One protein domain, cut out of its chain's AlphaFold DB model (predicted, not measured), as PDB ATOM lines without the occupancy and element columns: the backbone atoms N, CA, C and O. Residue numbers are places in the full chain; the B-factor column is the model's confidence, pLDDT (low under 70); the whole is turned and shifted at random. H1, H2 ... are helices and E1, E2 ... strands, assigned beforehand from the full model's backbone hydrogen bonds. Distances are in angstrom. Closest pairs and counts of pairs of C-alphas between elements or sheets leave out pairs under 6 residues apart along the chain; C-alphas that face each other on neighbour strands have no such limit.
ATOM      1  N   ILE A   4      -4.059 -40.048 -37.736       91.44
ATOM      2  CA  ILE A   4      -2.972 -39.067 -37.800       91.44
ATOM      3  C   ILE A   4      -2.508 -38.760 -36.387       91.44
ATOM      4  O   ILE A   4      -3.305 -38.403 -35.524       91.44
ATOM      5  N   VAL A   5      -1.203 -38.880 -36.167       92.31
ATOM      6  CA  VAL A   5      -0.554 -38.467 -34.927       92.31
ATOM      7  C   VAL A   5       0.076 -37.103 -35.136       92.31
ATOM      8  O   VAL A   5       0.861 -36.904 -36.070       92.31
ATOM      9  N   THR A   6      -0.220 -36.184 -34.229       91.44
ATOM     10  CA  THR A   6       0.422 -34.878 -34.144       91.44
ATOM     11  C   THR A   6       1.250 -34.752 -32.875       91.44
ATOM     12  O   THR A   6       1.060 -35.473 -31.893       91.44
ATOM     13  N   GLN A   7       2.188 -33.813 -32.915       90.62
ATOM     14  CA  GLN A   7       2.937 -33.380 -31.747       90.62
ATOM     15  C   GLN A   7       2.858 -31.865 -31.605       90.62
ATOM     16  O   GLN A   7       2.846 -31.127 -32.598       90.62
ATOM     17  N   GLN A   8       2.895 -31.402 -30.362       87.94
ATOM     18  CA  GLN A   8       2.933 -29.992 -30.037       87.94
ATOM     19  C   GLN A   8       3.803 -29.732 -28.810       87.94
ATOM     20  O   GLN A   8       3.601 -30.297 -27.741       87.94
ATOM     21  N   TYR A   9       4.753 -28.811 -28.948       84.44
ATOM     22  CA  TYR A   9       5.519 -28.294 -27.816       84.44
ATOM     23  C   TYR A   9       4.742 -27.182 -27.108       84.44
ATOM     24  O   TYR A   9       3.962 -26.477 -27.744       84.44
ATOM     25  N   ALA A  10       5.043 -26.924 -25.831       74.62
ATOM     26  CA  ALA A  10       4.378 -25.893 -25.018       74.62
ATOM     27  C   ALA A  10       4.289 -24.483 -25.655       74.62
ATOM     28  O   ALA A  10       3.450 -23.676 -25.268       74.62
ATOM     29  N   ARG A  11       5.167 -24.159 -26.616       72.44
ATOM     30  CA  ARG A  11       5.171 -22.889 -27.371       72.44
ATOM     31  C   ARG A  11       5.172 -23.083 -28.893       72.44
ATOM     32  O   ARG A  11       5.458 -22.142 -29.624       72.44
ATOM     33  N   GLY A  12       4.944 -24.308 -29.357       74.12
ATOM     34  CA  GLY A  12       5.006 -24.677 -30.767       74.12
ATOM     35  C   GLY A  12       3.627 -24.786 -31.407       74.12
ATOM     36  O   GLY A  12       2.619 -25.005 -30.734       74.12
ATOM     37  N   GLU A  13       3.608 -24.669 -32.730       81.12
ATOM     38  CA  GLU A  13       2.460 -25.082 -33.534       81.12
ATOM     39  C   GLU A  13       2.317 -26.604 -33.494       81.12
ATOM     40  O   GLU A  13       3.314 -27.333 -33.456       81.12
ATOM     41  N   GLU A  14       1.072 -27.064 -33.520       85.25
ATOM     42  CA  GLU A  14       0.754 -28.473 -33.688       85.25
ATOM     43  C   GLU A  14       1.129 -28.930 -35.100       85.25
ATOM     44  O   GLU A  14       0.796 -28.280 -36.092       85.25
ATOM     45  N   LYS A  15       1.864 -30.042 -35.197       87.88
ATOM     46  CA  LYS A  15       2.338 -30.575 -36.477       87.88
ATOM     47  C   LYS A  15       2.068 -32.069 -36.581       87.88
ATOM     48  O   LYS A  15       2.359 -32.788 -35.623       87.88
ATOM     49  N   PRO A  16       1.593 -32.563 -37.737       90.19
ATOM     50  CA  PRO A  16       1.509 -33.993 -37.979       90.19
ATOM     51  C   PRO A  16       2.915 -34.593 -38.016       90.19
ATOM     52  O   PRO A  16       3.836 -34.001 -38.580       90.19
ATOM     53  N   ILE A  17       3.089 -35.765 -37.411       93.06
ATOM     54  CA  ILE A  17       4.375 -36.479 -37.366       93.06
ATOM     55  C   ILE A  17       4.307 -37.864 -37.979       93.06
ATOM     56  O   ILE A  17       5.294 -38.309 -38.568       93.06
ATOM     57  N   ALA A  18       3.148 -38.509 -37.888       94.00
ATOM     58  CA  ALA A  18       2.944 -39.836 -38.420       94.00
ATOM     59  C   ALA A  18       1.490 -40.061 -38.837       94.00
ATOM     60  O   ALA A  18       0.578 -39.404 -38.331       94.00
ATOM     61  N   ALA A  19       1.281 -41.012 -39.741       93.50
ATOM     62  CA  ALA A  19      -0.042 -41.486 -40.115       93.50
ATOM     63  C   ALA A  19      -0.062 -43.007 -40.268       93.50
ATOM     64  O   ALA A  19       0.900 -43.598 -40.763       93.50
ATOM     65  N   PHE A  20      -1.173 -43.621 -39.864       93.62
ATOM     66  CA  PHE A  20      -1.337 -45.068 -39.743       93.62
ATOM     67  C   PHE A  20      -2.653 -45.538 -40.364       93.62
ATOM     68  O   PHE A  20      -3.622 -44.780 -40.506       93.62
ATOM     69  N   ASN A  21      -2.692 -46.816 -40.740       90.81
ATOM     70  CA  ASN A  21      -3.926 -47.476 -41.163       90.81
ATOM     71  C   ASN A  21      -4.684 -48.109 -39.989       90.81
ATOM     72  O   ASN A  21      -5.906 -48.191 -40.057       90.81
ATOM     73  N   ASP A  22      -3.978 -48.521 -38.933       91.00
ATOM     74  CA  ASP A  22      -4.549 -49.200 -37.767       91.00
ATOM     75  C   ASP A  22      -4.403 -48.365 -36.484       91.00
ATOM     76  O   ASP A  22      -3.379 -47.717 -36.250       91.00
ATOM     77  N   LEU A  23      -5.441 -48.393 -35.645       90.81
ATOM     78  CA  LEU A  23      -5.492 -47.646 -34.388       90.81
ATOM     79  C   LEU A  23      -4.500 -48.185 -33.353       90.81
ATOM     80  O   LEU A  23      -3.860 -47.406 -32.648       90.81
ATOM     81  N   ASN A  24      -4.367 -49.509 -33.243       90.75
ATOM     82  CA  ASN A  24      -3.487 -50.130 -32.255       90.75
ATOM     83  C   ASN A  24      -2.026 -49.835 -32.585       90.75
ATOM     84  O   ASN A  24      -1.234 -49.571 -31.684       90.75
ATOM     85  N   GLU A  25      -1.681 -49.827 -33.872       91.44
ATOM     86  CA  GLU A  25      -0.356 -49.428 -34.349       91.44
ATOM     87  C   GLU A  25      -0.039 -47.969 -34.011       91.44
ATOM     88  O   GLU A  25       1.047 -47.678 -33.500       91.44
ATOM     89  N   ALA A  26      -0.997 -47.062 -34.234       92.75
ATOM     90  CA  ALA A  26      -0.848 -45.651 -33.896       92.75
ATOM     91  C   ALA A  26      -0.668 -45.443 -32.384       92.75
ATOM     92  O   ALA A  26       0.238 -44.725 -31.963       92.75
ATOM     93  N   MET A  27      -1.489 -46.111 -31.568       91.94
ATOM     94  CA  MET A  27      -1.406 -46.055 -30.105       91.94
ATOM     95  C   MET A  27      -0.086 -46.626 -29.584       91.94
ATOM     96  O   MET A  27       0.559 -46.010 -28.740       91.94
ATOM     97  N   LEU A  28       0.352 -47.772 -30.112       92.12
ATOM     98  CA  LEU A  28       1.623 -48.386 -29.733       92.12
ATOM     99  C   LEU A  28       2.803 -47.455 -30.031       92.12
ATOM    100  O   LEU A  28       3.678 -47.271 -29.182       92.12
ATOM    101  N   PHE A  29       2.812 -46.854 -31.226       94.06
ATOM    102  CA  PHE A  29       3.807 -45.853 -31.593       94.06
ATOM    103  C   PHE A  29       3.765 -44.660 -30.638       94.06
ATOM    104  O   PHE A  29       4.812 -44.261 -30.137       94.06
ATOM    105  N   LEU A  30       2.574 -44.131 -30.347       93.12
ATOM    106  CA  LEU A  30       2.383 -42.979 -29.471       93.12
ATOM    107  C   LEU A  30       2.964 -43.215 -28.075       93.12
ATOM    108  O   LEU A  30       3.762 -42.413 -27.597       93.12
ATOM    109  N   THR A  31       2.620 -44.342 -27.449       91.56
ATOM    110  CA  THR A  31       3.120 -44.698 -26.116       91.56
ATOM    111  C   THR A  31       4.640 -44.809 -26.113       91.56
ATOM    112  O   THR A  31       5.296 -44.270 -25.227       91.56
ATOM    113  N   LYS A  32       5.230 -45.468 -27.118       92.00
ATOM    114  CA  LYS A  32       6.690 -45.617 -27.192       92.00
ATOM    115  C   LYS A  32       7.417 -44.324 -27.523       92.00
ATOM    116  O   LYS A  32       8.506 -44.100 -26.998       92.00
ATOM    117  N   LYS A  33       6.826 -43.483 -28.365       93.00
ATOM    118  CA  LYS A  33       7.354 -42.164 -28.693       93.00
ATOM    119  C   LYS A  33       7.347 -41.260 -27.462       93.00
ATOM    120  O   LYS A  33       8.393 -40.698 -27.163       93.00
ATOM    121  N   SER A  34       6.236 -41.222 -26.720       91.19
ATOM    122  CA  SER A  34       6.139 -40.465 -25.466       91.19
ATOM    123  C   SER A  34       7.197 -40.906 -24.471       91.19
ATOM    124  O   SER A  34       8.023 -40.089 -24.098       91.19
ATOM    125  N   SER A  35       7.281 -42.205 -24.146       90.31
ATOM    126  CA  SER A  35       8.269 -42.687 -23.170       90.31
ATOM    127  C   SER A  35       9.705 -42.311 -23.544       90.31
ATOM    128  O   SER A  35      10.501 -41.970 -22.677       90.31
ATOM    129  N   LYS A  36      10.045 -42.347 -24.839       90.44
ATOM    130  CA  LYS A  36      11.371 -41.941 -25.311       90.44
ATOM    131  C   LYS A  36      11.597 -40.433 -25.173       90.44
ATOM    132  O   LYS A  36      12.683 -40.001 -24.804       90.44
ATOM    133  N   ASP A  37      10.600 -39.626 -25.508       89.81
ATOM    134  CA  ASP A  37      10.706 -38.175 -25.389       89.81
ATOM    135  C   ASP A  37      10.687 -37.722 -23.909       89.81
ATOM    136  O   ASP A  37      11.371 -36.753 -23.575       89.81
ATOM    137  N   ASP A  38      10.047 -38.480 -23.011       87.69
ATOM    138  CA  ASP A  38      10.106 -38.305 -21.552       87.69
ATOM    139  C   ASP A  38      11.511 -38.606 -20.999       87.69
ATOM    140  O   ASP A  38      12.038 -37.840 -20.189       87.69
ATOM    141  N   GLU A  39      12.172 -39.668 -21.483       88.81
ATOM    142  CA  GLU A  39      13.585 -39.956 -21.177       88.81
ATOM    143  C   GLU A  39      14.505 -38.796 -21.602       88.81
ATOM    144  O   GLU A  39      15.465 -38.460 -20.908       88.81
ATOM    145  N   GLU A  40      14.178 -38.133 -22.714       87.56
ATOM    146  CA  GLU A  40      14.863 -36.934 -23.210       87.56
ATOM    147  C   GLU A  40      14.369 -35.628 -22.540       87.56
ATOM    148  O   GLU A  40      14.787 -34.533 -22.927       87.56
ATOM    149  N   SER A  41      13.504 -35.726 -21.520       85.44
ATOM    150  CA  SER A  41      12.902 -34.606 -20.778       85.44
ATOM    151  C   SER A  41      12.192 -33.576 -21.667       85.44
ATOM    152  O   SER A  41      12.203 -32.369 -21.385       85.44
ATOM    153  N   LYS A  42      11.580 -34.027 -22.767       84.69
ATOM    154  CA  LYS A  42      10.819 -33.163 -23.673       84.69
ATOM    155  C   LYS A  42       9.367 -33.077 -23.235       84.69
ATOM    156  O   LYS A  42       8.687 -34.070 -23.040       84.69
ATOM    157  N   LYS A  43       8.870 -31.846 -23.185       85.56
ATOM    158  CA  LYS A  43       7.496 -31.523 -22.800       85.56
ATOM    159  C   LYS A  43       6.635 -31.397 -24.053       85.56
ATOM    160  O   LYS A  43       6.643 -30.340 -24.699       85.56
ATOM    161  N   ILE A  44       5.976 -32.486 -24.437       87.81
ATOM    162  CA  ILE A  44       5.227 -32.594 -25.693       87.81
ATOM    163  C   ILE A  44       3.806 -33.074 -25.406       87.81
ATOM    164  O   ILE A  44       3.595 -34.006 -24.640       87.81
ATOM    165  N   ILE A  45       2.837 -32.429 -26.048       89.31
ATOM    166  CA  ILE A  45       1.461 -32.904 -26.141       89.31
ATOM    167  C   ILE A  45       1.363 -33.708 -27.431       89.31
ATOM    168  O   ILE A  45       1.669 -33.180 -28.506       89.31
ATOM    169  N   TYR A  46       0.926 -34.958 -27.337       91.75
ATOM    170  CA  TYR A  46       0.595 -35.742 -28.520       91.75
ATOM    171  C   TYR A  46      -0.907 -35.880 -28.667       91.75
ATOM    172  O   TYR A  46      -1.624 -36.080 -27.686       91.75
ATOM    173  N   ARG A  47      -1.378 -35.838 -29.910       91.12
ATOM    174  CA  ARG A  47      -2.775 -36.109 -30.231       91.12
ATOM    175  C   ARG A  47      -2.885 -37.109 -31.354       91.12
ATOM    176  O   ARG A  47      -2.029 -37.187 -32.233       91.12
ATOM    177  N   LEU A  48      -3.963 -37.870 -31.302       91.88
ATOM    178  CA  LEU A  48      -4.347 -38.839 -32.304       91.88
ATOM    179  C   LEU A  48      -5.723 -38.467 -32.831       91.88
ATOM    180  O   LEU A  48      -6.700 -38.462 -32.081       91.88
ATOM    181  N   PHE A  49      -5.792 -38.213 -34.126       89.50
ATOM    182  CA  PHE A  49      -7.017 -37.880 -34.830       89.50
ATOM    183  C   PHE A  49      -7.432 -39.013 -35.761       89.50
ATOM    184  O   PHE A  49      -6.587 -39.732 -36.301       89.50
ATOM    185  N   ASP A  50      -8.737 -39.145 -35.962       87.69
ATOM    186  CA  ASP A  50      -9.326 -39.891 -37.065       87.69
ATOM    187  C   ASP A  50     -10.314 -39.015 -37.853       87.69
ATOM    188  O   ASP A  50     -10.445 -37.813 -37.606       87.69
ATOM    189  N   ASP A  51     -11.017 -39.607 -38.821       81.25
ATOM    190  CA  ASP A  51     -11.967 -38.884 -39.679       81.25
ATOM    191  C   ASP A  51     -13.134 -38.238 -38.912       81.25
ATOM    192  O   ASP A  51     -13.810 -37.361 -39.447       81.25
ATOM    193  N   GLN A  52     -13.381 -38.654 -37.664       81.31
ATOM    194  CA  GLN A  52     -14.423 -38.099 -36.800       81.31
ATOM    195  C   GLN A  52     -13.890 -37.064 -35.797       81.31
ATOM    196  O   GLN A  52     -14.694 -36.459 -35.089       81.31
ATOM    197  N   GLY A  53     -12.574 -36.839 -35.743       82.69
ATOM    198  CA  GLY A  53     -11.933 -35.844 -34.883       82.69
ATOM    199  C   GLY A  53     -10.915 -36.444 -33.913       82.69
ATOM    200  O   GLY A  53     -10.285 -37.466 -34.185       82.69
ATOM    201  N   LEU A  54     -10.710 -35.776 -32.776       87.25
ATOM    202  CA  LEU A  54      -9.753 -36.198 -31.753       87.25
ATOM    203  C   LEU A  54     -10.200 -37.509 -31.087       87.25
ATOM    204  O   LEU A  54     -11.282 -37.594 -30.504       87.25
ATOM    205  N   ARG A  55      -9.340 -38.529 -31.131       87.75
ATOM    206  CA  ARG A  55      -9.557 -39.827 -30.476       87.75
ATOM    207  C   ARG A  55      -8.811 -39.962 -29.166       87.75
ATOM    208  O   ARG A  55      -9.345 -40.544 -28.224       87.75
ATOM    209  N   PHE A  56      -7.582 -39.467 -29.119       87.81
ATOM    210  CA  PHE A  56      -6.727 -39.612 -27.953       87.81
ATOM    211  C   PHE A  56      -5.813 -38.397 -27.813       87.81
ATOM    212  O   PHE A  56      -5.257 -37.924 -28.801       87.81
ATOM    213  N   GLU A  57      -5.652 -37.913 -26.586       89.69
ATOM    214  CA  GLU A  57      -4.701 -36.861 -26.233       89.69
ATOM    215  C   GLU A  57      -3.820 -37.364 -25.089       89.69
ATOM    216  O   GLU A  57      -4.319 -37.911 -24.104       89.69
ATOM    217  N   LEU A  58      -2.513 -37.159 -25.229       86.94
ATOM    218  CA  LEU A  58      -1.518 -37.426 -24.204       86.94
ATOM    219  C   LEU A  58      -0.875 -36.104 -23.782       86.94
ATOM    220  O   LEU A  58      -0.106 -35.506 -24.536       86.94
ATOM    221  N   ASN A  59      -1.218 -35.653 -22.576       85.50
ATOM    222  CA  ASN A  59      -0.723 -34.423 -21.958       85.50
ATOM    223  C   ASN A  59      -0.447 -34.672 -20.468       85.50
ATOM    224  O   ASN A  59      -1.125 -34.132 -19.594       85.50
ATOM    225  N   GLU A  60       0.515 -35.547 -20.167       77.88
ATOM    226  CA  GLU A  60       0.794 -35.970 -18.786       77.88
ATOM    227  C   GLU A  60       1.188 -34.796 -17.876       77.88
ATOM    228  O   GLU A  60       0.826 -34.741 -16.701       77.88
ATOM    229  N   GLU A  61       1.869 -33.802 -18.441       76.19
ATOM    230  CA  GLU A  61       2.315 -32.615 -17.717       76.19
ATOM    231  C   GLU A  61       1.230 -31.537 -17.545       76.19
ATOM    232  O   GLU A  61       1.505 -30.486 -16.962       76.19
ATOM    233  N   ASN A  62       0.002 -31.776 -18.027       78.44
ATOM    234  CA  ASN A  62      -1.110 -30.819 -17.997       78.44
ATOM    235  C   ASN A  62      -0.703 -29.430 -18.517       78.44
ATOM    236  O   ASN A  62      -1.031 -28.388 -17.939       78.44
ATOM    237  N   ILE A  63       0.049 -29.414 -19.615       78.31
ATOM    238  CA  ILE A  63       0.521 -28.191 -20.250       78.31
ATOM    239  C   ILE A  63      -0.705 -27.450 -20.776       78.31
ATOM    240  O   ILE A  63      -1.387 -27.918 -21.689       78.31
ATOM    241  N   SER A  64      -0.976 -26.283 -20.199       73.00
ATOM    242  CA  SER A  64      -1.999 -25.361 -20.682       73.00
ATOM    243  C   SER A  64      -1.335 -24.272 -21.514       73.00
ATOM    244  O   SER A  64      -0.430 -23.578 -21.042       73.00
ATOM    245  N   ILE A  65      -1.763 -24.130 -22.768       72.62
ATOM    246  CA  ILE A  65      -1.211 -23.143 -23.695       72.62
ATOM    247  C   ILE A  65      -2.286 -22.088 -23.941       72.62
ATOM    248  O   ILE A  65      -3.234 -22.305 -24.690       72.62
ATOM    249  N   SER A  66      -2.124 -20.915 -23.330       60.81
ATOM    250  CA  SER A  66      -3.140 -19.856 -23.267       60.81
ATOM    251  C   SER A  66      -3.495 -19.175 -24.600       60.81
ATOM    252  O   SER A  66      -4.291 -18.246 -24.591       60.81
ATOM    253  N   ASN A  67      -2.963 -19.634 -25.738       63.00
ATOM    254  CA  ASN A  67      -3.319 -19.200 -27.100       63.00
ATOM    255  C   ASN A  67      -3.018 -20.287 -28.152       63.00
ATOM    256  O   ASN A  67      -2.668 -19.973 -29.292       63.00
ATOM    257  N   ALA A  68      -3.046 -21.567 -27.777       65.00
ATOM    258  CA  ALA A  68      -2.764 -22.608 -28.754       65.00
ATOM    259  C   ALA A  68      -3.867 -22.684 -29.812       65.00
ATOM    260  O   ALA A  68      -5.054 -22.736 -29.500       65.00
ATOM    261  N   LYS A  69      -3.442 -22.725 -31.076       67.44
ATOM    262  CA  LYS A  69      -4.278 -23.192 -32.177       67.44
ATOM    263  C   LYS A  69      -4.112 -24.700 -32.248       67.44
ATOM    264  O   LYS A  69      -3.054 -25.174 -32.663       67.44
ATOM    265  N   TYR A  70      -5.116 -25.407 -31.755       68.75
ATOM    266  CA  TYR A  70      -5.222 -26.849 -31.898       68.75
ATOM    267  C   TYR A  70      -5.955 -27.165 -33.199       68.75
ATOM    268  O   TYR A  70      -6.775 -26.362 -33.647       68.75
ATOM    269  N   ALA A  71      -5.634 -28.297 -33.812       65.44
ATOM    270  CA  ALA A  71      -6.493 -28.856 -34.845       65.44
ATOM    271  C   ALA A  71      -7.777 -29.388 -34.185       65.44
ATOM    272  O   ALA A  71      -7.711 -30.148 -33.217       65.44
ATOM    273  N   ASP A  72      -8.933 -28.991 -34.704       60.78
ATOM    274  CA  ASP A  72     -10.252 -29.461 -34.282       60.78
ATOM    275  C   ASP A  72     -10.565 -30.831 -34.912       60.78
ATOM    276  O   ASP A  72     -11.240 -31.668 -34.304       60.78
ATOM    277  N   ALA A  73     -10.054 -31.096 -36.121       60.84
ATOM    278  CA  ALA A  73     -10.209 -32.382 -36.798       60.84
ATOM    279  C   ALA A  73      -9.121 -32.642 -37.853       60.84
ATOM    280  O   ALA A  73      -8.366 -31.753 -38.246       60.84
ATOM    281  N   ASN A  74      -9.120 -33.862 -38.408       60.19
ATOM    282  CA  ASN A  74      -8.302 -34.243 -39.565       60.19
ATOM    283  C   ASN A  74      -8.354 -33.209 -40.711       60.19
ATOM    284  O   ASN A  74      -7.364 -33.049 -41.419       60.19
ATOM    285  N   GLY A  75      -9.484 -32.516 -40.895       57.12
ATOM    286  CA  GLY A  75      -9.706 -31.530 -41.959       57.12
ATOM    287  C   GLY A  75      -8.890 -30.236 -41.858       57.12
ATOM    288  O   GLY A  75      -8.800 -29.522 -42.855       57.12
ATOM    289  N   ASP A  76      -8.268 -29.948 -40.713       61.97
ATOM    290  CA  ASP A  76      -7.438 -28.745 -40.539       61.97
ATOM    291  C   ASP A  76      -6.038 -28.894 -41.140       61.97
ATOM    292  O   ASP A  76      -5.319 -27.913 -41.350       61.97
ATOM    293  N   PHE A  77      -5.642 -30.125 -41.462       67.06
ATOM    294  CA  PHE A  77      -4.399 -30.383 -42.167       67.06
ATOM    295  C   PHE A  77      -4.615 -30.250 -43.677       67.06
ATOM    296  O   PHE A  77      -5.561 -30.791 -44.251       67.06
ATOM    297  N   THR A  78      -3.710 -29.539 -44.353       61.28
ATOM    298  CA  THR A  78      -3.731 -29.440 -45.817       61.28
ATOM    299  C   THR A  78      -3.497 -30.824 -46.418       61.28
ATOM    300  O   THR A  78      -2.399 -31.372 -46.346       61.28
ATOM    301  N   TYR A  79      -4.544 -31.409 -47.001       62.69
ATOM    302  CA  TYR A  79      -4.424 -32.679 -47.702       62.69
ATOM    303  C   TYR A  79      -3.838 -32.480 -49.105       62.69
ATOM    304  O   TYR A  79      -4.291 -31.598 -49.839       62.69
ATOM    305  N   PRO A  80      -2.889 -33.335 -49.524       63.03
ATOM    306  CA  PRO A  80      -2.292 -34.435 -48.760       63.03
ATOM    307  C   PRO A  80      -1.225 -33.952 -47.762       63.03
ATOM    308  O   PRO A  80      -0.341 -33.181 -48.135       63.03
ATOM    309  N   ILE A  81      -1.257 -34.470 -46.526       72.00
ATOM    310  CA  ILE A  81      -0.192 -34.223 -45.541       72.00
ATOM    311  C   ILE A  81       1.114 -34.807 -46.099       72.00
ATOM    312  O   ILE A  81       1.174 -36.015 -46.358       72.00
ATOM    313  N   PRO A  82       2.163 -33.995 -46.318       77.06
ATOM    314  CA  PRO A  82       3.354 -34.441 -47.025       77.06
ATOM    315  C   PRO A  82       4.300 -35.194 -46.082       77.06
ATOM    316  O   PRO A  82       5.327 -34.662 -45.664       77.06
ATOM    317  N   PHE A  83       3.975 -36.446 -45.759       89.06
ATOM    318  CA  PHE A  83       4.910 -37.323 -45.059       89.06
ATOM    319  C   PHE A  83       6.061 -37.744 -45.976       89.06
ATOM    320  O   PHE A  83       5.865 -38.172 -47.116       89.06
ATOM    321  N   ILE A  84       7.285 -37.620 -45.466       92.38
ATOM    322  CA  ILE A  84       8.518 -37.823 -46.239       92.38
ATOM    323  C   ILE A  84       8.883 -39.308 -46.319       92.38
ATOM    324  O   ILE A  84       9.377 -39.779 -47.352       92.38
ATOM    325  N   PHE A  85       8.662 -40.036 -45.226       95.19
ATOM    326  CA  PHE A  85       9.046 -41.429 -45.071       95.19
ATOM    327  C   PHE A  85       7.824 -42.338 -45.099       95.19
ATOM    328  O   PHE A  85       6.807 -42.050 -44.473       95.19
ATOM    329  N   GLN A  86       7.934 -43.454 -45.809       94.88
ATOM    330  CA  GLN A  86       6.879 -44.455 -45.944       94.88
ATOM    331  C   GLN A  86       7.408 -45.798 -45.462       94.88
ATOM    332  O   GLN A  86       8.476 -46.236 -45.892       94.88
ATOM    333  N   VAL A  87       6.662 -46.451 -44.578       94.31
ATOM    334  CA  VAL A  87       6.971 -47.791 -44.090       94.31
ATOM    335  C   VAL A  87       6.057 -48.779 -44.795       94.31
ATOM    336  O   VAL A  87       4.830 -48.681 -44.722       94.31
ATOM    337  N   MET A  88       6.676 -49.728 -45.484       93.44
ATOM    338  CA  MET A  88       6.007 -50.817 -46.182       93.44
ATOM    339  C   MET A  88       6.349 -52.137 -45.496       93.44
ATOM    340  O   MET A  88       7.490 -52.325 -45.072       93.44
ATOM    341  N   ILE A  89       5.397 -53.064 -45.449       91.62
ATOM    342  CA  ILE A  89       5.639 -54.455 -45.061       91.62
ATOM    343  C   ILE A  89       5.506 -55.358 -46.287       91.62
ATOM    344  O   ILE A  89       4.611 -55.187 -47.120       91.62
ATOM    345  N   GLN A  90       6.421 -56.312 -46.400       90.12
ATOM    346  CA  GLN A  90       6.367 -57.404 -47.359       90.12
ATOM    347  C   GLN A  90       6.309 -58.714 -46.575       90.12
ATOM    348  O   GLN A  90       7.250 -59.043 -45.850       90.12
ATOM    349  N   THR A  91       5.192 -59.431 -46.689       85.12
ATOM    350  CA  THR A  91       4.973 -60.691 -45.970       85.12
ATOM    351  C   THR A  91       5.521 -61.875 -46.759       85.12
ATOM    352  O   THR A  91       5.600 -61.842 -47.984       85.12
ATOM    353  N   ASN A  92       5.890 -62.960 -46.078       74.12
ATOM    354  CA  ASN A  92       6.476 -64.135 -46.742       74.12
ATOM    355  C   ASN A  92       5.524 -64.813 -47.761       74.12
ATOM    356  O   ASN A  92       5.967 -65.400 -48.744       74.12
ATOM    357  N   LEU A  93       4.205 -64.724 -47.550       67.12
ATOM    358  CA  LEU A  93       3.206 -65.349 -48.427       67.12
ATOM    359  C   LEU A  93       2.870 -64.532 -49.687       67.12
ATOM    360  O   LEU A  93       2.209 -65.061 -50.579       67.12
ATOM    361  N   GLY A  94       3.309 -63.273 -49.787       66.12
ATOM    362  CA  GLY A  94       2.934 -62.381 -50.883       66.12
ATOM    363  C   GLY A  94       4.093 -61.526 -51.385       66.12
ATOM    364  O   GLY A  94       4.890 -60.994 -50.623       66.12
ATOM    365  N   SER A  95       4.173 -61.338 -52.704       71.25
ATOM    366  CA  SER A  95       5.098 -60.351 -53.292       71.25
ATOM    367  C   SER A  95       4.577 -58.913 -53.171       71.25
ATOM    368  O   SER A  95       5.292 -57.963 -53.495       71.25
ATOM    369  N   GLU A  96       3.335 -58.742 -52.719       84.06
ATOM    370  CA  GLU A  96       2.714 -57.436 -52.552       84.06
ATOM    371  C   GLU A  96       3.256 -56.721 -51.318       84.06
ATOM    372  O   GLU A  96       3.369 -57.278 -50.226       84.06
ATOM    373  N   ARG A  97       3.594 -55.448 -51.516       88.81
ATOM    374  CA  ARG A  97       4.036 -54.553 -50.453       88.81
ATOM    375  C   ARG A  97       2.856 -53.709 -50.034       88.81
ATOM    376  O   ARG A  97       2.298 -52.988 -50.860       88.81
ATOM    377  N   THR A  98       2.518 -53.753 -48.757       90.94
ATOM    378  CA  THR A  98       1.450 -52.921 -48.207       90.94
ATOM    379  C   THR A  98       2.054 -51.794 -47.389       90.94
ATOM    380  O   THR A  98       3.012 -51.986 -46.641       90.94
ATOM    381  N   MET A  99       1.536 -50.584 -47.581       92.00
ATOM    382  CA  MET A  99       1.947 -49.427 -46.794       92.00
ATOM    383  C   MET A  99       1.253 -49.489 -45.443       92.00
ATOM    384  O   MET A  99       0.028 -49.558 -45.408       92.00
ATOM    385  N   VAL A 100       2.016 -49.443 -44.358       92.69
ATOM    386  CA  VAL A 100       1.482 -49.579 -42.991       92.69
ATOM    387  C   VAL A 100       1.497 -48.258 -42.231       92.69
ATOM    388  O   VAL A 100       0.555 -47.961 -41.502       92.69
ATOM    389  N   ALA A 101       2.507 -47.421 -42.476       94.31
ATOM    390  CA  ALA A 101       2.639 -46.135 -41.806       94.31
ATOM    391  C   ALA A 101       3.451 -45.128 -42.630       94.31
ATOM    392  O   ALA A 101       4.224 -45.496 -43.519       94.31
ATOM    393  N   GLN A 102       3.286 -43.846 -42.320       95.25
ATOM    394  CA  GLN A 102       4.050 -42.739 -42.891       95.25
ATOM    395  C   GLN A 102       4.572 -41.823 -41.784       95.25
ATOM    396  O   GLN A 102       3.918 -41.691 -40.755       95.25
ATOM    397  N   PHE A 103       5.728 -41.191 -41.998       95.94
ATOM    398  CA  PHE A 103       6.416 -40.376 -40.994       95.94
ATOM    399  C   PHE A 103       7.098 -39.151 -41.599       95.94
ATOM    400  O   PHE A 103       7.531 -39.155 -42.755       95.94
ATOM    401  N   ASN A 104       7.262 -38.113 -40.781       93.56
ATOM    402  CA  ASN A 104       8.087 -36.949 -41.115       93.56
ATOM    403  C   ASN A 104       9.563 -37.125 -40.740       93.56
ATOM    404  O   ASN A 104      10.423 -36.530 -41.390       93.56
ATOM    405  N   ASP A 105       9.863 -37.980 -39.759       93.94
ATOM    406  CA  ASP A 105      11.222 -38.274 -39.309       93.94
ATOM    407  C   ASP A 105      11.590 -39.753 -39.512       93.94
ATOM    408  O   ASP A 105      10.776 -40.663 -39.330       93.94
ATOM    409  N   VAL A 106      12.845 -40.009 -39.890       94.31
ATOM    410  CA  VAL A 106      13.341 -41.371 -40.142       94.31
ATOM    411  C   VAL A 106      13.521 -42.174 -38.854       94.31
ATOM    412  O   VAL A 106      13.373 -43.396 -38.866       94.31
ATOM    413  N   ASN A 107      13.854 -41.523 -37.739       94.19
ATOM    414  CA  ASN A 107      14.019 -42.191 -36.454       94.19
ATOM    415  C   ASN A 107      12.668 -42.628 -35.900       94.19
ATOM    416  O   ASN A 107      12.596 -43.692 -35.296       94.19
ATOM    417  N   ASP A 108      11.611 -41.865 -36.167       94.50
ATOM    418  CA  ASP A 108      10.244 -42.245 -35.815       94.50
ATOM    419  C   ASP A 108       9.781 -43.454 -36.639       94.50
ATOM    420  O   ASP A 108       9.266 -44.421 -36.078       94.50
ATOM    421  N   ALA A 109      10.087 -43.478 -37.942       95.06
ATOM    422  CA  ALA A 109       9.849 -44.656 -38.777       95.06
ATOM    423  C   ALA A 109      10.611 -45.893 -38.264       95.06
ATOM    424  O   ALA A 109      10.054 -46.990 -38.188       95.06
ATOM    425  N   LYS A 110      11.880 -45.732 -37.867       93.69
ATOM    426  CA  LYS A 110      12.678 -46.816 -37.268       93.69
ATOM    427  C   LYS A 110      12.121 -47.264 -35.918       93.69
ATOM    428  O   LYS A 110      12.068 -48.464 -35.664       93.69
ATOM    429  N   LEU A 111      11.695 -46.327 -35.072       93.31
ATOM    430  CA  LEU A 111      11.068 -46.614 -33.783       93.31
ATOM    431  C   LEU A 111       9.810 -47.456 -33.983       93.31
ATOM    432  O   LEU A 111       9.660 -48.481 -33.326       93.31
ATOM    433  N   PHE A 112       8.955 -47.079 -34.934       94.19
ATOM    434  CA  PHE A 112       7.764 -47.846 -35.282       94.19
ATOM    435  C   PHE A 112       8.095 -49.282 -35.703       94.19
ATOM    436  O   PHE A 112       7.507 -50.226 -35.177       94.19
ATOM    437  N   VAL A 113       9.076 -49.464 -36.593       92.44
ATOM    438  CA  VAL A 113       9.508 -50.803 -37.023       92.44
ATOM    439  C   VAL A 113       9.986 -51.636 -35.829       92.44
ATOM    440  O   VAL A 113       9.606 -52.797 -35.705       92.44
ATOM    441  N   LEU A 114      10.766 -51.056 -34.911       90.12
ATOM    442  CA  LEU A 114      11.190 -51.748 -33.689       90.12
ATOM    443  C   LEU A 114      10.000 -52.149 -32.806       90.12
ATOM    444  O   LEU A 114       9.954 -53.288 -32.340       90.12
ATOM    445  N   CYS A 115       9.028 -51.252 -32.622       88.44
ATOM    446  CA  CYS A 115       7.821 -51.526 -31.839       88.44
ATOM    447  C   CYS A 115       7.026 -52.694 -32.426       88.44
ATOM    448  O   CYS A 115       6.562 -53.563 -31.689       88.44
ATOM    449  N   GLN A 116       6.918 -52.753 -33.752       89.25
ATOM    450  CA  GLN A 116       6.219 -53.835 -34.431       89.25
ATOM    451  C   GLN A 116       6.848 -55.195 -34.114       89.25
ATOM    452  O   GLN A 116       6.150 -56.101 -33.676       89.25
ATOM    453  N   PHE A 117       8.170 -55.342 -34.206       85.69
ATOM    454  CA  PHE A 117       8.813 -56.625 -33.884       85.69
ATOM    455  C   PHE A 117       8.765 -57.015 -32.399       85.69
ATOM    456  O   PHE A 117       8.880 -58.199 -32.082       85.69
ATOM    457  N   GLU A 118       8.639 -56.047 -31.490       84.81
ATOM    458  CA  GLU A 118       8.571 -56.308 -30.048       84.81
ATOM    459  C   GLU A 118       7.173 -56.722 -29.585       84.81
ATOM    460  O   GLU A 118       7.042 -57.637 -28.769       84.81
ATOM    461  N   PHE A 119       6.132 -56.063 -30.095       81.00
ATOM    462  CA  PHE A 119       4.772 -56.197 -29.567       81.00
ATOM    463  C   PHE A 119       3.829 -56.955 -30.498       81.00
ATOM    464  O   PHE A 119       2.857 -57.552 -30.027       81.00
ATOM    465  N   ASN A 120       4.109 -56.987 -31.801       79.44
ATOM    466  CA  ASN A 120       3.239 -57.637 -32.764       79.44
ATOM    467  C   ASN A 120       3.652 -59.100 -32.994       79.44
ATOM    468  O   ASN A 120       4.634 -59.418 -33.665       79.44
ATOM    469  N   LYS A 121       2.862 -60.017 -32.423       76.38
ATOM    470  CA  LYS A 121       3.101 -61.468 -32.483       76.38
ATOM    471  C   LYS A 121       2.741 -62.096 -33.828       76.38
ATOM    472  O   LYS A 121       3.094 -63.252 -34.047       76.38
ATOM    473  N   THR A 122       2.025 -61.385 -34.698       79.12
ATOM    474  CA  THR A 122       1.621 -61.923 -36.005       79.12
ATOM    475  C   THR A 122       2.716 -61.781 -37.056       79.12
ATOM    476  O   THR A 122       2.598 -62.369 -38.123       79.12
ATOM    477  N   ILE A 123       3.769 -61.013 -36.764       81.25
ATOM    478  CA  ILE A 123       4.894 -60.800 -37.672       81.25
ATOM    479  C   ILE A 123       5.802 -62.026 -37.645       81.25
ATOM    480  O   ILE A 123       6.358 -62.400 -36.605       81.25
ATOM    481  N   HIS A 124       5.973 -62.638 -38.809       81.12
ATOM    482  CA  HIS A 124       6.894 -63.743 -38.999       81.12
ATOM    483  C   HIS A 124       8.334 -63.242 -39.111       81.12
ATOM    484  O   HIS A 124       8.611 -62.128 -39.544       81.12
ATOM    485  N   ASP A 125       9.289 -64.106 -38.773       79.69
ATOM    486  CA  ASP A 125      10.715 -63.761 -38.788       79.69
ATOM    487  C   ASP A 125      11.219 -63.345 -40.188       79.69
ATOM    488  O   ASP A 125      12.166 -62.563 -40.299       79.69
ATOM    489  N   ASN A 126      10.548 -63.831 -41.239       82.81
ATOM    490  CA  ASN A 126      10.842 -63.529 -42.640       82.81
ATOM    491  C   ASN A 126      10.133 -62.276 -43.170       82.81
ATOM    492  O   ASN A 126      10.441 -61.851 -44.283       82.81
ATOM    493  N   ASP A 127       9.192 -61.703 -42.419       87.50
ATOM    494  CA  ASP A 127       8.500 -60.498 -42.861       87.50
ATOM    495  C   ASP A 127       9.481 -59.323 -42.860       87.50
ATOM    496  O   ASP A 127      10.257 -59.108 -41.920       87.50
ATOM    497  N   LEU A 128       9.467 -58.576 -43.962       91.06
ATOM    498  CA  LEU A 128      10.435 -57.526 -44.227       91.06
ATOM    499  C   LEU A 128       9.756 -56.165 -44.157       91.06
ATOM    500  O   LEU A 128       8.860 -55.860 -44.945       91.06
ATOM    501  N   PHE A 129      10.236 -55.325 -43.248       93.06
ATOM    502  CA  PHE A 129       9.886 -53.914 -43.206       93.06
ATOM    503  C   PHE A 129      10.869 -53.119 -44.052       93.06
ATOM    504  O   PHE A 129      12.084 -53.312 -43.976       93.06
ATOM    505  N   LEU A 130      10.332 -52.208 -44.853       93.56
ATOM    506  CA  LEU A 130      11.077 -51.368 -45.777       93.56
ATOM    507  C   LEU A 130      10.717 -49.908 -45.514       93.56
ATOM    508  O   LEU A 130       9.544 -49.543 -45.563       93.56
ATOM    509  N   ILE A 131      11.723 -49.072 -45.266       95.94
ATOM    510  CA  ILE A 131      11.555 -47.630 -45.077       95.94
ATOM    511  C   ILE A 131      11.988 -46.928 -46.358       95.94
ATOM    512  O   ILE A 131      13.158 -46.975 -46.733       95.94
ATOM    513  N   PHE A 132      11.058 -46.243 -47.013       95.19
ATOM    514  CA  PHE A 132      11.307 -45.465 -48.219       95.19
ATOM    515  C   PHE A 132      11.275 -43.967 -47.933       95.19
ATOM    516  O   PHE A 132      10.487 -43.497 -47.118       95.19
ATOM    517  N   LYS A 133      12.092 -43.205 -48.662       94.44
ATOM    518  CA  LYS A 133      11.970 -41.752 -48.820       94.44
ATOM    519  C   LYS A 133      11.631 -41.468 -50.277       94.44
ATOM    520  O   LYS A 133      12.497 -41.549 -51.154       94.44
ATOM    521  N   GLY A 134      10.361 -41.194 -50.560       88.00
ATOM    522  CA  GLY A 134       9.861 -41.177 -51.936       88.00
ATOM    523  C   GLY A 134      10.104 -42.524 -52.627       88.00
ATOM    524  O   GLY A 134       9.542 -43.535 -52.225       88.00
ATOM    525  N   LYS A 135      10.961 -42.554 -53.657       88.81
ATOM    526  CA  LYS A 135      11.296 -43.781 -54.412       88.81
ATOM    527  C   LYS A 135      12.564 -44.497 -53.926       88.81
ATOM    528  O   LYS A 135      12.914 -45.540 -54.467       88.81
ATOM    529  N   VAL A 136      13.274 -43.934 -52.949       94.12
ATOM    530  CA  VAL A 136      14.572 -44.447 -52.488       94.12
ATOM    531  C   VAL A 136      14.377 -45.300 -51.240       94.12
ATOM    532  O   VAL A 136      13.794 -44.827 -50.268       94.12
ATOM    533  N   LEU A 137      14.876 -46.538 -51.257       94.56
ATOM    534  CA  LEU A 137      14.932 -47.392 -50.069       94.56
ATOM    535  C   LEU A 137      16.034 -46.884 -49.128       94.56
ATOM    536  O   LEU A 137      17.184 -46.760 -49.541       94.56
ATOM    537  N   ILE A 138      15.673 -46.586 -47.883       94.69
ATOM    538  CA  ILE A 138      16.570 -46.039 -46.857       94.69
ATOM    539  C   ILE A 138      17.047 -47.124 -45.893       94.69
ATOM    540  O   ILE A 138      18.224 -47.157 -45.546       94.69
ATOM    541  N   ASP A 139      16.145 -47.992 -45.441       92.25
ATOM    542  CA  ASP A 139      16.473 -49.090 -44.530       92.25
ATOM    543  C   ASP A 139      15.543 -50.277 -44.786       92.25
ATOM    544  O   ASP A 139      14.407 -50.120 -45.243       92.25
ATOM    545  N   SER A 140      16.042 -51.463 -44.472       92.00
ATOM    546  CA  SER A 140      15.300 -52.714 -44.524       92.00
ATOM    547  C   SER A 140      15.580 -53.504 -43.257       92.00
ATOM    548  O   SER A 140      16.742 -53.685 -42.883       92.00
ATOM    549  N   ALA A 141      14.533 -54.004 -42.615       89.12
ATOM    550  CA  ALA A 141      14.665 -54.734 -41.369       89.12
ATOM    551  C   ALA A 141      13.722 -55.935 -41.330       89.12
ATOM    552  O   ALA A 141      12.534 -55.824 -41.621       89.12
ATOM    553  N   ASN A 142      14.272 -57.074 -40.925       88.19
ATOM    554  CA  ASN A 142      13.517 -58.227 -40.463       88.19
ATOM    555  C   ASN A 142      13.880 -58.496 -38.995       88.19
ATOM    556  O   ASN A 142      14.787 -57.868 -38.427       88.19
ATOM    557  N   LYS A 143      13.193 -59.452 -38.377       84.44
ATOM    558  CA  LYS A 143      13.380 -59.757 -36.957       84.44
ATOM    559  C   LYS A 143      14.810 -60.197 -36.636       84.44
ATOM    560  O   LYS A 143      15.373 -59.783 -35.623       84.44
ATOM    561  N   THR A 144      15.429 -60.983 -37.518       81.44
ATOM    562  CA  THR A 144      16.810 -61.465 -37.362       81.44
ATOM    563  C   THR A 144      17.825 -60.323 -37.415       81.44
ATOM    564  O   THR A 144      18.720 -60.253 -36.575       81.44
ATOM    565  N   ILE A 145      17.666 -59.394 -38.361       81.31
ATOM    566  CA  ILE A 145      18.529 -58.217 -38.520       81.31
ATOM    567  C   ILE A 145      18.455 -57.346 -37.265       81.31
ATOM    568  O   ILE A 145      19.490 -56.943 -36.739       81.31
ATOM    569  N   ILE A 146      17.255 -57.089 -36.741       81.31
ATOM    570  CA  ILE A 146      17.091 -56.278 -35.525       81.31
ATOM    571  C   ILE A 146      17.676 -56.978 -34.300       81.31
ATOM    572  O   ILE A 146      18.356 -56.333 -33.503       81.31
TER     573      ILE A 146
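Overview. This is residues 4 to 146 of the 190 residues of an uncharacterized protein of Legionella waltersii (UniProt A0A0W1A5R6). What shape does the model have? One long, strongly twisted sheet of eight strands makes a wall, with H1 packed on one half, chiefly over E3, E1 and E2, and H2 packed on the other half, on the same face, where the sheet curls round it. Each half holds two strand hairpins and one of these helices. What are its parts? The printed part has 143 residues, three named helices and eight named strands in the order E1 E2 H1 E3 E4 E5 E6 H2 E7 E8 H3, a mixed class; the antiparallel sheet runs E4 E3 E1 E2 E6 E5 E7 E8. How large is it? It is compact, with a radius of gyration of the C-alphas of 15.8 A, and elongated, spanning 51 by 33 by 26 A.

Along the chain. Where does the first half lie? E1, residues 4 to 9, begins at C-alpha 4 (-2.972, -39.067, -37.800), followed by E2, residues 15 to 20. H1, residues 23 to 39, is 24.4 A long; E3, residues 44 to 50, is 19.9 A long, and E4 is residues 53 to 58. Where does the second half lie? E5 is residues 85 to 90 and E6 residues 97 to 103; H2, residues 106 to 119, is 20.1 A long. E7 is residues 128 to 133, E8 residues 136 to 141, and H3, residues 143 to 146, ends at C-alpha 146 (17.091, -56.278, -35.525).

Arrangement. How are the strands joined? In the hairpin E1 and E2, N 5 and O 18 are 2.9 A apart, within hydrogen-bond range; E2 and E6, antiparallel at 161 degrees, have N 19 and O 102 at 2.9 A. E4 and E8 are the edge strands. How do the helices stand? H1 and H2, on the same face in two layers, helices on one face of a sheet, touch at the C-alphas of Phe 29 and Phe 112, 5.8 A, at a steep tilt of 67 degrees, opposite ways. H3 is close to H2 but not clearly touching, with the C-alphas of Phe 117 and Lys 143 closest at 6.3 A. Which helix backbones are complete? In H1 and H2 every O i to N i+4 pair is within hydrogen-bond range; H3 is too short for one.

Size, cuts and confidence. What are the farthest points? The C-alphas of Ser 66 and Leu 93 are 52.4 A apart. Is anything cut, long or uncertain? The printed part has no cut, and the link from E4 to E5, 26 residues, is long. The mean pLDDT of the printed part is 85.1, and residues 66 to 80 and 93 to 94 are under 70.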